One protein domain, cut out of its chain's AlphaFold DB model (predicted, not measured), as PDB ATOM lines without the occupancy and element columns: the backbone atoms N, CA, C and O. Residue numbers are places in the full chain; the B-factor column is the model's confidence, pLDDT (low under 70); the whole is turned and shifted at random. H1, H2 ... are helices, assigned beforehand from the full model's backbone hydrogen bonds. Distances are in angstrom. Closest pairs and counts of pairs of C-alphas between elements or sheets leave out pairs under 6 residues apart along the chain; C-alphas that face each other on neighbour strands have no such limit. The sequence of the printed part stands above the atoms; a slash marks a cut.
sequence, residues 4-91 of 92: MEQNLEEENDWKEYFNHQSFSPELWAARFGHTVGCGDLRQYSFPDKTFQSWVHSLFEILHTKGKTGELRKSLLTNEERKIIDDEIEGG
ATOM      1  N   MET A   4       7.163 -44.789 -20.718       76.50
ATOM      2  CA  MET A   4       7.055 -43.653 -21.637       76.50
ATOM      3  C   MET A   4       6.926 -44.086 -23.100       76.50
ATOM      4  O   MET A   4       6.154 -43.481 -23.834       76.50
ATOM      5  N   GLU A   5       7.655 -45.123 -23.515       78.25
ATOM      6  CA  GLU A   5       7.578 -45.654 -24.882       78.25
ATOM      7  C   GLU A   5       6.223 -46.325 -25.142       78.25
ATOM      8  O   GLU A   5       5.632 -46.088 -26.188       78.25
ATOM      9  N   GLN A   6       5.691 -47.068 -24.165       78.69
ATOM     10  CA  GLN A   6       4.362 -47.689 -24.259       78.69
ATOM     11  C   GLN A   6       3.243 -46.648 -24.380       78.69
ATOM     12  O   GLN A   6       2.389 -46.758 -25.252       78.69
ATOM     13  N   ASN A   7       3.281 -45.598 -23.552       83.19
ATOM     14  CA  ASN A   7       2.281 -44.529 -23.605       83.19
ATOM     15  C   ASN A   7       2.311 -43.762 -24.937       83.19
ATOM     16  O   ASN A   7       1.290 -43.229 -25.360       83.19
ATOM     17  N   LEU A   8       3.483 -43.662 -25.572       87.56
ATOM     18  CA  LEU A   8       3.629 -42.991 -26.861       87.56
ATOM     19  C   LEU A   8       3.124 -43.861 -28.017       87.56
ATOM     20  O   LEU A   8       2.505 -43.335 -28.937       87.56
ATOM     21  N   GLU A   9       3.385 -45.167 -27.976       89.38
ATOM     22  CA  GLU A   9       2.847 -46.129 -28.944       89.38
ATOM     23  C   GLU A   9       1.313 -46.132 -28.900       89.38
ATOM     24  O   GLU A   9       0.678 -45.867 -29.918       89.38
ATOM     25  N   GLU A  10       0.729 -46.260 -27.705       88.62
ATOM     26  CA  GLU A  10      -0.726 -46.210 -27.525       88.62
ATOM     27  C   GLU A  10      -1.319 -44.863 -27.978       88.62
ATOM     28  O   GLU A  10      -2.355 -44.831 -28.640       88.62
ATOM     29  N   GLU A  11      -0.665 -43.732 -27.678       92.88
ATOM     30  CA  GLU A  11      -1.106 -42.428 -28.188       92.88
ATOM     31  C   GLU A  11      -1.151 -42.400 -29.722       92.88
ATOM     32  O   GLU A  11      -2.121 -41.897 -30.289       92.88
ATOM     33  N   ASN A  12      -0.131 -42.931 -30.399       93.44
ATOM     34  CA  ASN A  12      -0.068 -42.925 -31.860       93.44
ATOM     35  C   ASN A  12      -1.158 -43.801 -32.490       93.44
ATOM     36  O   ASN A  12      -1.790 -43.356 -33.450       93.44
ATOM     37  N   ASP A  13      -1.437 -44.968 -31.910       92.31
ATOM     38  CA  ASP A  13      -2.528 -45.840 -32.358       92.31
ATOM     39  C   ASP A  13      -3.877 -45.110 -32.280       92.31
ATOM     40  O   ASP A  13      -4.662 -45.105 -33.235       92.31
ATOM     41  N   TRP A  14      -4.133 -44.407 -31.172       93.12
ATOM     42  CA  TRP A  14      -5.353 -43.612 -31.031       93.12
ATOM     43  C   TRP A  14      -5.388 -42.419 -31.988       93.12
ATOM     44  O   TRP A  14      -6.448 -42.098 -32.533       93.12
ATOM     45  N   LYS A  15      -4.254 -41.754 -32.226       94.25
ATOM     46  CA  LYS A  15      -4.164 -40.648 -33.190       94.25
ATOM     47  C   LYS A  15      -4.507 -41.102 -34.606       94.25
ATOM     48  O   LYS A  15      -5.204 -40.364 -35.309       94.25
ATOM     49  N   GLU A  16      -4.047 -42.287 -34.999       92.50
ATOM     50  CA  GLU A  16      -4.366 -42.900 -36.288       92.50
ATOM     51  C   GLU A  16      -5.848 -43.277 -36.364       92.50
ATOM     52  O   GLU A  16      -6.540 -42.833 -37.283       92.50
ATOM     53  N   TYR A  17      -6.367 -43.987 -35.356       92.06
ATOM     54  CA  TYR A  17      -7.774 -44.394 -35.292       92.06
ATOM     55  C   TYR A  17      -8.738 -43.202 -35.385       92.06
ATOM     56  O   TYR A  17      -9.695 -43.214 -36.165       92.06
ATOM     57  N   PHE A  18      -8.482 -42.140 -34.617       93.94
ATOM     58  CA  PHE A  18      -9.332 -40.952 -34.620       93.94
ATOM     59  C   PHE A  18      -9.060 -40.011 -35.795       93.94
ATOM     60  O   PHE A  18      -9.868 -39.119 -36.053       93.94
ATOM     61  N   ASN A  19      -7.935 -40.160 -36.503       92.62
ATOM     62  CA  ASN A  19      -7.472 -39.211 -37.515       92.62
ATOM     63  C   ASN A  19      -7.663 -37.750 -37.045       92.62
ATOM     64  O   ASN A  19      -8.274 -36.911 -37.717       92.62
ATOM     65  N   HIS A  20      -7.181 -37.459 -35.830       89.75
ATOM     66  CA  HIS A  20      -7.504 -36.224 -35.101       89.75
ATOM     67  C   HIS A  20      -7.044 -34.943 -35.822       89.75
ATOM     68  O   HIS A  20      -7.437 -33.839 -35.452       89.75
ATOM     69  N   GLN A  21      -6.147 -35.070 -36.805       91.31
ATOM     70  CA  GLN A  21      -5.649 -33.952 -37.608       91.31
ATOM     71  C   GLN A  21      -6.644 -33.530 -38.692       91.31
ATOM     72  O   GLN A  21      -6.644 -32.374 -39.104       91.31
ATOM     73  N   SER A  22      -7.496 -34.455 -39.140       94.50
ATOM     74  CA  SER A  22      -8.474 -34.214 -40.205       94.50
ATOM     75  C   SER A  22      -9.859 -33.846 -39.673       94.50
ATOM     76  O   SER A  22     -10.682 -33.316 -40.418       94.50
ATOM     77  N   PHE A  23     -10.133 -34.121 -38.394       94.81
ATOM     78  CA  PHE A  23     -11.452 -33.941 -37.795       94.81
ATOM     79  C   PHE A  23     -11.392 -33.178 -36.475       94.81
ATOM     80  O   PHE A  23     -10.527 -33.415 -35.633       94.81
ATOM     81  N   SER A  24     -12.375 -32.304 -36.250       96.88
ATOM     82  CA  SER A  24     -12.678 -31.849 -34.893       96.88
ATOM     83  C   SER A  24     -13.355 -32.979 -34.101       96.88
ATOM     84  O   SER A  24     -13.925 -33.890 -34.718       96.88
ATOM     85  N   PRO A  25     -13.352 -32.924 -32.757       97.31
ATOM     86  CA  PRO A  25     -14.055 -33.909 -31.934       97.31
ATOM     87  C   PRO A  25     -15.537 -34.025 -32.307       97.31
ATOM     88  O   PRO A  25     -16.079 -35.123 -32.387       97.31
ATOM     89  N   GLU A  26     -16.194 -32.899 -32.592       98.00
ATOM     90  CA  GLU A  26     -17.610 -32.843 -32.957       98.00
ATOM     91  C   GLU A  26     -17.887 -33.503 -34.302       98.00
ATOM     92  O   GLU A  26     -18.840 -34.274 -34.426       98.00
ATOM     93  N   LEU A  27     -17.067 -33.200 -35.312       97.56
ATOM     94  CA  LEU A  27     -17.245 -33.769 -36.642       97.56
ATOM     95  C   LEU A  27     -16.949 -35.270 -36.630       97.56
ATOM     96  O   LEU A  27     -17.689 -36.041 -37.243       97.56
ATOM     97  N   TRP A  28     -15.914 -35.686 -35.895       97.44
ATOM     98  CA  TRP A  28     -15.613 -37.100 -35.714       97.44
ATOM     99  C   TRP A  28     -16.762 -37.816 -35.000       97.44
ATOM    100  O   TRP A  28     -17.260 -38.817 -35.505       97.44
ATOM    101  N   ALA A  29     -17.265 -37.265 -33.888       96.94
ATOM    102  CA  ALA A  29     -18.405 -37.826 -33.162       96.94
ATOM    103  C   ALA A  29     -19.648 -37.952 -34.052       96.94
ATOM    104  O   ALA A  29     -20.319 -38.985 -34.039       96.94
ATOM    105  N   ALA A  30     -19.949 -36.923 -34.848       97.00
ATOM    106  CA  ALA A  30     -21.091 -36.935 -35.752       97.00
ATOM    107  C   ALA A  30     -20.987 -38.073 -36.777       97.00
ATOM    108  O   ALA A  30     -21.976 -38.775 -36.996       97.00
ATOM    109  N   ARG A  31     -19.803 -38.256 -37.376       96.00
ATOM    110  CA  ARG A  31     -19.571 -39.221 -38.457       96.00
ATOM    111  C   ARG A  31     -19.355 -40.647 -37.981       96.00
ATOM    112  O   ARG A  31     -19.871 -41.554 -38.609       96.00
ATOM    113  N   PHE A  32     -18.609 -40.833 -36.901       95.38
ATOM    114  CA  PHE A  32     -18.075 -42.135 -36.501       95.38
ATOM    115  C   PHE A  32     -18.421 -42.509 -35.062       95.38
ATOM    116  O   PHE A  32     -18.071 -43.589 -34.613       95.38
ATOM    117  N   GLY A  33     -19.131 -41.662 -34.312       93.19
ATOM    118  CA  GLY A  33     -19.422 -41.928 -32.902       93.19
ATOM    119  C   GLY A  33     -20.171 -43.240 -32.633       93.19
ATOM    120  O   GLY A  33     -20.105 -43.742 -31.517       93.19
ATOM    121  N   HIS A  34     -20.857 -43.815 -33.630       91.25
ATOM    122  CA  HIS A  34     -21.515 -45.126 -33.530       91.25
ATOM    123  C   HIS A  34     -20.560 -46.319 -33.643       91.25
ATOM    124  O   HIS A  34     -20.964 -47.428 -33.313       91.25
ATOM    125  N   THR A  35     -19.321 -46.114 -34.094       90.94
ATOM    126  CA  THR A  35     -18.306 -47.176 -34.198       90.94
ATOM    127  C   THR A  35     -17.508 -47.343 -32.906       90.94
ATOM    128  O   THR A  35     -16.838 -48.359 -32.714       90.94
ATOM    129  N   VAL A  36     -17.592 -46.368 -31.995       87.31
ATOM    130  CA  VAL A  36     -16.970 -46.452 -30.674       87.31
ATOM    131  C   VAL A  36     -17.798 -47.387 -29.800       87.31
ATOM    132  O   VAL A  36     -18.958 -47.115 -29.498       87.31
ATOM    133  N   GLY A  37     -17.185 -48.502 -29.400       79.06
ATOM    134  CA  GLY A  37     -17.783 -49.472 -28.487       79.06
ATOM    135  C   GLY A  37     -17.808 -49.003 -27.026       79.06
ATOM    136  O   GLY A  37     -17.850 -47.816 -26.712       79.06
ATOM    137  N   CYS A  38     -17.763 -49.961 -26.096       73.38
ATOM    138  CA  CYS A  38     -17.709 -49.661 -24.664       73.38
ATOM    139  C   CYS A  38     -16.319 -49.139 -24.265       73.38
ATOM    140  O   CYS A  38     -15.332 -49.858 -24.397       73.38
ATOM    141  N   GLY A  39     -16.246 -47.923 -23.723       82.12
ATOM    142  CA  GLY A  39     -15.011 -47.365 -23.179       82.12
ATOM    143  C   GLY A  39     -15.117 -45.879 -22.853       82.12
ATOM    144  O   GLY A  39     -16.023 -45.187 -23.310       82.12
ATOM    145  N   ASP A  40     -14.166 -45.388 -22.063       87.25
ATOM    146  CA  ASP A  40     -13.991 -43.961 -21.809       87.25
ATOM    147  C   ASP A  40     -12.501 -43.630 -21.781       87.25
ATOM    148  O   ASP A  40     -11.789 -44.011 -20.848       87.25
ATOM    149  N   LEU A  41     -12.022 -42.931 -22.811       88.94
ATOM    150  CA  LEU A  41     -10.615 -42.547 -22.894       88.94
ATOM    151  C   LEU A  41     -10.278 -41.294 -22.069       88.94
ATOM    152  O   LEU A  41      -9.110 -40.915 -21.981       88.94
ATOM    153  N   ARG A  42     -11.252 -40.670 -21.386       90.06
ATOM    154  CA  ARG A  42     -10.991 -39.523 -20.491       90.06
ATOM    155  C   ARG A  42     -10.109 -39.871 -19.296       90.06
ATOM    156  O   ARG A  42      -9.444 -38.993 -18.755       90.06
ATOM    157  N   GLN A  43     -10.076 -41.141 -18.895       87.62
ATOM    158  CA  GLN A  43      -9.233 -41.610 -17.792       87.62
ATOM    159  C   GLN A  43      -7.738 -41.696 -18.150       87.62
ATOM    160  O   GLN A  43      -6.906 -41.830 -17.255       87.62
ATOM    161  N   TYR A  44      -7.387 -41.611 -19.437       86.94
ATOM    162  CA  TYR A  44      -6.010 -41.728 -19.905       86.94
ATOM    163  C   TYR A  44      -5.318 -40.362 -19.949       86.94
ATOM    164  O   TYR A  44      -5.915 -39.335 -20.293       86.94
ATOM    165  N   SER A  45      -4.025 -40.363 -19.614       89.44
ATOM    166  CA  SER A  45      -3.136 -39.215 -19.783       89.44
ATOM    167  C   SER A  45      -2.214 -39.465 -20.965       89.44
ATOM    168  O   SER A  45      -1.319 -40.304 -20.885       89.44
ATOM    169  N   PHE A  46      -2.371 -38.663 -22.010       90.75
ATOM    170  CA  PHE A  46      -1.527 -38.719 -23.197       90.75
ATOM    171  C   PHE A  46      -0.337 -37.748 -23.061       90.75
ATOM    172  O   PHE A  46      -0.493 -36.671 -22.460       90.75
ATOM    173  N   PRO A  47       0.867 -38.114 -23.537       91.69
ATOM    174  CA  PRO A  47       1.983 -37.183 -23.712       91.69
ATOM    175  C   PRO A  47       1.602 -35.862 -24.409       91.69
ATOM    176  O   PRO A  47       1.904 -34.785 -23.884       91.69
ATOM    177  N   ASP A  48       0.898 -35.917 -25.540       94.12
ATOM    178  CA  ASP A  48       0.409 -34.746 -26.268       94.12
ATOM    179  C   ASP A  48      -0.877 -34.197 -25.635       94.12
ATOM    180  O   ASP A  48      -1.960 -34.783 -25.714       94.12
ATOM    181  N   LYS A  49      -0.775 -33.009 -25.030       94.31
ATOM    182  CA  LYS A  49      -1.905 -32.365 -24.345       94.31
ATOM    183  C   LYS A  49      -2.967 -31.799 -25.281       94.31
ATOM    184  O   LYS A  49      -4.119 -31.666 -24.862       94.31
ATOM    185  N   THR A  50      -2.621 -31.515 -26.533       95.00
ATOM    186  CA  THR A  50      -3.602 -31.104 -27.545       95.00
ATOM    187  C   THR A  50      -4.465 -32.297 -27.921       95.00
ATOM    188  O   THR A  50      -5.692 -32.211 -27.872       95.00
ATOM    189  N   PHE A  51      -3.827 -33.434 -28.202       95.81
ATOM    190  CA  PHE A  51      -4.537 -34.677 -28.480       95.81
ATOM    191  C   PHE A  51      -5.351 -35.158 -27.275       95.81
ATOM    192  O   PHE A  51      -6.523 -35.491 -27.428       95.81
ATOM    193  N   GLN A  52      -4.792 -35.095 -26.061       95.31
ATOM    194  CA  GLN A  52      -5.533 -35.417 -24.839       95.31
ATOM    195  C   GLN A  52      -6.824 -34.597 -24.732       95.31
ATOM    196  O   GLN A  52      -7.895 -35.152 -24.498       95.31
ATOM    197  N   SER A  53      -6.733 -33.280 -24.934       96.12
ATOM    198  CA  SER A  53      -7.895 -32.388 -24.859       96.12
ATOM    199  C   SER A  53      -8.929 -32.716 -25.940       96.12
ATOM    200  O   SER A  53     -10.134 -32.694 -25.672       96.12
ATOM    201  N   TRP A  54      -8.468 -33.074 -27.142       97.25
ATOM    202  CA  TRP A  54      -9.318 -33.511 -28.250       97.25
ATOM    203  C   TRP A  54     -10.090 -34.789 -27.889       97.25
ATOM    204  O   TRP A  54     -11.317 -34.814 -27.995       97.25
ATOM    205  N   VAL A  55      -9.399 -35.816 -27.375       95.94
ATOM    206  CA  VAL A  55     -10.008 -37.090 -26.950       95.94
ATOM    207  C   VAL A  55     -10.991 -36.862 -25.809       95.94
ATOM    208  O   VAL A  55     -12.094 -37.407 -25.817       95.94
ATOM    209  N   HIS A  56     -10.625 -36.030 -24.834       96.31
ATOM    210  CA  HIS A  56     -11.497 -35.751 -23.697       96.31
ATOM    211  C   HIS A  56     -12.797 -35.077 -24.140       96.31
ATOM    212  O   HIS A  56     -13.874 -35.499 -23.719       96.31
ATOM    213  N   SER A  57     -12.698 -34.118 -25.062       96.88
ATOM    214  CA  SER A  57     -13.855 -33.454 -25.675       96.88
ATOM    215  C   SER A  57     -14.724 -34.439 -26.461       96.88
ATOM    216  O   SER A  57     -15.947 -34.432 -26.324       96.88
ATOM    217  N   LEU A  58     -14.107 -35.332 -27.246       97.00
ATOM    218  CA  LEU A  58     -14.825 -36.370 -27.986       97.00
ATOM    219  C   LEU A  58     -15.648 -37.254 -27.039       97.00
ATOM    220  O   LEU A  58     -16.850 -37.424 -27.230       97.00
ATOM    221  N   PHE A  59     -15.030 -37.798 -25.993       96.19
ATOM    222  CA  PHE A  59     -15.729 -38.698 -25.073       96.19
ATOM    223  C   PHE A  59     -16.738 -37.974 -24.176       96.19
ATOM    224  O   PHE A  59     -17.701 -38.594 -23.729       96.19
ATOM    225  N   GLU A  60     -16.593 -36.670 -23.943       95.94
ATOM    226  CA  GLU A  60     -17.656 -35.867 -23.334       95.94
ATOM    227  C   GLU A  60     -18.881 -35.753 -24.255       95.94
ATOM    228  O   GLU A  60     -20.012 -35.936 -23.798       95.94
ATOM    229  N   ILE A  61     -18.671 -35.547 -25.559       96.44
ATOM    230  CA  ILE A  61     -19.745 -35.539 -26.563       96.44
ATOM    231  C   ILE A  61     -20.450 -36.898 -26.614       96.44
ATOM    232  O   ILE A  61     -21.677 -36.941 -26.529       96.44
ATOM    233  N   LEU A  62     -19.693 -37.996 -26.717       95.12
ATOM    234  CA  LEU A  62     -20.253 -39.348 -26.836       95.12
ATOM    235  C   LEU A  62     -21.062 -39.759 -25.596       95.12
ATOM    236  O   LEU A  62     -22.096 -40.413 -25.726       95.12
ATOM    237  N   HIS A  63     -20.646 -39.329 -24.401       94.00
ATOM    238  CA  HIS A  63     -21.381 -39.589 -23.159       94.00
ATOM    239  C   HIS A  63     -22.543 -38.619 -22.906       94.00
ATOM    240  O   HIS A  63     -23.398 -38.883 -22.055       94.00
ATOM    241  N   THR A  64     -22.616 -37.506 -23.636       94.88
ATOM    242  CA  THR A  64     -23.723 -36.559 -23.509       94.88
ATOM    243  C   THR A  64     -24.909 -37.037 -24.337       94.88
ATOM    244  O   THR A  64     -24.914 -36.979 -25.570       94.88
ATOM    245  N   LYS A  65     -25.964 -37.489 -23.652       93.88
ATOM    246  CA  LYS A  65     -27.169 -38.032 -24.290       93.88
ATOM    247  C   LYS A  65     -27.729 -37.075 -25.347       93.88
ATOM    248  O   LYS A  65     -28.083 -35.940 -25.049       93.88
ATOM    249  N   GLY A  66     -27.863 -37.575 -26.575       93.62
ATOM    250  CA  GLY A  66     -28.449 -36.843 -27.701       93.62
ATOM    251  C   GLY A  66     -27.482 -35.915 -28.441       93.62
ATOM    252  O   GLY A  66     -27.797 -35.517 -29.563       93.62
ATOM    253  N   LYS A  67     -26.289 -35.637 -27.894       96.75
ATOM    254  CA  LYS A  67     -25.357 -34.667 -28.484       96.75
ATOM    255  C   LYS A  67     -24.889 -35.074 -29.877       96.75
ATOM    256  O   LYS A  67     -24.918 -34.257 -30.792       96.75
ATOM    257  N   THR A  68     -24.549 -36.344 -30.075       95.31
ATOM    258  CA  THR A  68     -24.182 -36.874 -31.398       95.31
ATOM    259  C   THR A  68     -25.302 -36.682 -32.424       95.31
ATOM    260  O   THR A  68     -25.042 -36.297 -33.560       95.31
ATOM    261  N   GLY A  69     -26.564 -36.875 -32.027       95.19
ATOM    262  CA  GLY A  69     -27.716 -36.659 -32.906       95.19
ATOM    263  C   GLY A  69     -27.904 -35.188 -33.290       95.19
ATOM    264  O   GLY A  69     -28.226 -34.887 -34.440       95.19
ATOM    265  N   GLU A  70     -27.670 -34.261 -32.359       97.31
ATOM    266  CA  GLU A  70     -27.656 -32.820 -32.649       97.31
ATOM    267  C   GLU A  70     -26.537 -32.455 -33.627       97.31
ATOM    268  O   GLU A  70     -26.786 -31.758 -34.611       97.31
ATOM    269  N   LEU A  71     -25.326 -32.967 -33.396       97.88
ATOM    270  CA  LEU A  71     -24.166 -32.716 -34.251       97.88
ATOM    271  C   LEU A  71     -24.362 -33.274 -35.661       97.88
ATOM    272  O   LEU A  71     -24.054 -32.599 -36.638       97.88
ATOM    273  N   ARG A  72     -24.953 -34.465 -35.804       97.38
ATOM    274  CA  ARG A  72     -25.325 -35.012 -37.119       97.38
ATOM    275  C   ARG A  72     -26.295 -34.101 -37.862       97.38
ATOM    276  O   ARG A  72     -26.196 -33.964 -39.079       97.38
ATOM    277  N   LYS A  73     -27.239 -33.470 -37.158       96.56
ATOM    278  CA  LYS A  73     -28.193 -32.529 -37.765       96.56
ATOM    279  C   LYS A  73     -27.521 -31.240 -38.237       96.56
ATOM    280  O   LYS A  73     -27.898 -30.730 -39.289       96.56
ATOM    281  N   SER A  74     -26.553 -30.727 -37.478       97.25
ATOM    282  CA  SER A  74     -25.898 -29.448 -37.771       97.25
ATOM    283  C   SER A  74     -24.708 -29.550 -38.725       97.25
ATOM    284  O   SER A  74     -24.490 -28.619 -39.494       97.25
ATOM    285  N   LEU A  75     -23.938 -30.641 -38.675       97.38
ATOM    286  CA  LEU A  75     -22.658 -30.761 -39.382       97.38
ATOM    287  C   LEU A  75     -22.723 -31.610 -40.649       97.38
ATOM    288  O   LEU A  75     -21.868 -31.449 -41.514       97.38
ATOM    289  N   LEU A  76     -23.695 -32.519 -40.756       96.94
ATOM    290  CA  LEU A  76     -23.767 -33.464 -41.869       96.94
ATOM    291  C   LEU A  76     -24.902 -33.128 -42.835       96.94
ATOM    292  O   LEU A  76     -25.927 -32.540 -42.474       96.94
ATOM    293  N   THR A  77     -24.729 -33.549 -44.079       97.31
ATOM    294  CA  THR A  77     -25.770 -33.549 -45.106       97.31
ATOM    295  C   THR A  77     -26.787 -34.671 -44.867       97.31
ATOM    296  O   THR A  77     -26.569 -35.593 -44.083       97.31
ATOM    297  N   ASN A  78     -27.932 -34.610 -45.556       95.50
ATOM    298  CA  ASN A  78     -28.926 -35.691 -45.505       95.50
ATOM    299  C   ASN A  78     -28.372 -37.026 -46.020       95.50
ATOM    300  O   ASN A  78     -28.754 -38.070 -45.506       95.50
ATOM    301  N   GLU A  79     -27.498 -36.984 -47.025       95.81
ATOM    302  CA  GLU A  79     -26.892 -38.178 -47.614       95.81
ATOM    303  C   GLU A  79     -25.928 -38.850 -46.633       95.81
ATOM    304  O   GLU A  79     -26.061 -40.040 -46.370       95.81
ATOM    305  N   GLU A  80     -25.044 -38.075 -46.001       95.19
ATOM    306  CA  GLU A  80     -24.141 -38.587 -44.961       95.19
ATOM    307  C   GLU A  80     -24.906 -39.162 -43.767       95.19
ATOM    308  O   GLU A  80     -24.540 -40.213 -43.248       95.19
ATOM    309  N   ARG A  81     -25.992 -38.503 -43.340       95.69
ATOM    310  CA  ARG A  81     -26.853 -39.032 -42.273       95.69
ATOM    311  C   ARG A  81     -27.461 -40.377 -42.650       95.69
ATOM    312  O   ARG A  81     -27.438 -41.280 -41.829       95.69
ATOM    313  N   LYS A  82     -27.949 -40.511 -43.885       94.44
ATOM    314  CA  LYS A  82     -28.540 -41.760 -44.364       94.44
ATOM    315  C   LYS A  82     -27.526 -42.906 -44.365       94.44
ATOM    316  O   LYS A  82     -27.859 -43.984 -43.905       94.44
ATOM    317  N   ILE A  83     -26.298 -42.658 -44.824       94.12
ATOM    318  CA  ILE A  83     -25.222 -43.663 -44.803       94.12
ATOM    319  C   ILE A  83     -24.974 -44.153 -43.373       94.12
ATOM    320  O   ILE A  83     -24.891 -45.352 -43.138       94.12
ATOM    321  N   ILE A  84     -24.905 -43.232 -42.412       93.75
ATOM    322  CA  ILE A  84     -24.697 -43.576 -41.001       93.75
ATOM    323  C   ILE A  84     -25.883 -44.363 -40.433       93.75
ATOM    324  O   ILE A  84     -25.679 -45.312 -39.682       93.75
ATOM    325  N   ASP A  85     -27.112 -43.970 -40.764       92.62
ATOM    326  CA  ASP A  85     -28.306 -44.693 -40.327       92.62
ATOM    327  C   ASP A  85     -28.306 -46.126 -40.903       92.62
ATOM    328  O   ASP A  85     -28.509 -47.078 -40.151       92.62
ATOM    329  N   ASP A  86     -27.948 -46.294 -42.183       92.44
ATOM    330  CA  ASP A  86     -27.801 -47.602 -42.837       92.44
ATOM    331  C   ASP A  86     -26.687 -48.454 -42.172       92.44
ATOM    332  O   ASP A  86     -26.857 -49.660 -41.982       92.44
ATOM    333  N   GLU A  87     -25.560 -47.851 -41.772       91.31
ATOM    334  CA  GLU A  87     -24.475 -48.530 -41.037       91.31
ATOM    335  C   GLU A  87     -24.911 -49.002 -39.643       91.31
ATOM    336  O   GLU A  87     -24.524 -50.088 -39.208       91.31
ATOM    337  N   ILE A  88     -25.711 -48.198 -38.936       89.69
ATOM    338  CA  ILE A  88     -26.234 -48.535 -37.606       89.69
ATOM    339  C   ILE A  88     -27.271 -49.658 -37.708       89.69
ATOM    340  O   ILE A  88     -27.254 -50.581 -36.896       89.69
ATOM    341  N   GLU A  89     -28.171 -49.595 -38.692       86.31
ATOM    342  CA  GLU A  89     -29.211 -50.609 -38.902       86.31
ATOM    343  C   GLU A  89     -28.643 -51.934 -39.434       86.31
ATOM    344  O   GLU A  89     -29.142 -53.004 -39.083       86.31
ATOM    345  N   GLY A  90     -27.587 -51.875 -40.250       76.12
ATOM    346  CA  GLY A  90     -26.893 -53.049 -40.784       76.12
ATOM    347  C   GLY A  90     -25.934 -53.732 -39.801       76.12
ATOM    348  O   GLY A  90     -25.422 -54.808 -40.113       76.12
ATOM    349  N   GLY A  91     -25.678 -53.127 -38.638       61.41
ATOM    350  CA  GLY A  91     -24.738 -53.604 -37.623       61.41
ATOM    351  C   GLY A  91     -25.411 -54.134 -36.354       61.41
ATOM    352  O   GLY A  91     -25.306 -53.495 -35.307       61.41
TER     353      GLY A  91
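Overview. This is residues 4 to 91 of the 92 residues of an uncharacterized protein of Bacteroidetes bacterium (UniProt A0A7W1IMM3). The short helix H2 sits in the middle with H3 and H4 packed on it, while H1 makes one end of the long axis and H5 lies at the other end. Residues 33 to 48, a long loop with no named element, lead from H2 back along the body to H3. The printed part has 88 residues, with five named helices in the order H1, H2, H3, H4, H5 and no named strand; its class is all helix. It is compact, with a radius of gyration of the C-alphas of 13.7 A, and its outline is elongated, spanning 43 by 23 by 22 A.

Arrangement. H1, residues 4 to 18, is close to but not clearly touching H3, residues 49 to 63; their closest C-alphas, of Lys 15 and Phe 51, are 7.6 A apart. H2, residues 25 to 32, touches H3 at a steep tilt of 55 degrees, the same way, with the C-alphas of Pro 25 and Leu 58 closest at 4.7 A. H2 also touches H4, residues 67 to 75, about perpendicular at 89 degrees; the closest C-alphas, of Ala 30 and Arg 72, are 4.8 A apart. H3, with residues 61 to 62 alone, and H4 only just touch, only at the corner, with 3 pairs of C-alphas within 8 A; the closest, of Ile 61 and Lys 67, are 6.0 A apart. H5, residues 78 to 89, is close to but not clearly touching H2, with the C-alphas of Arg 31 and Ile 84 closest at 7.2 A. H1 is apart from H4 and H5. In H1, H2, H3, H4 and H5 every O i to N i+4 pair is within hydrogen-bond range.

Along the chain. H1 begins at C-alpha 4 (7.055, -43.653, -21.637) and is 21.1 A long; H2 is 10.2 A, H3 20.8 A and H4 11.9 A. H5, 16.3 A, ends at C-alpha 89 (-29.211, -50.609, -38.902).

Size, cuts and confidence. The two C-alphas farthest apart, of Met 4 and Asn 78, are 43.9 A apart. The printed part has no cut. The link from H2 to H3 is long. Residue 91 has a pLDDT under 70.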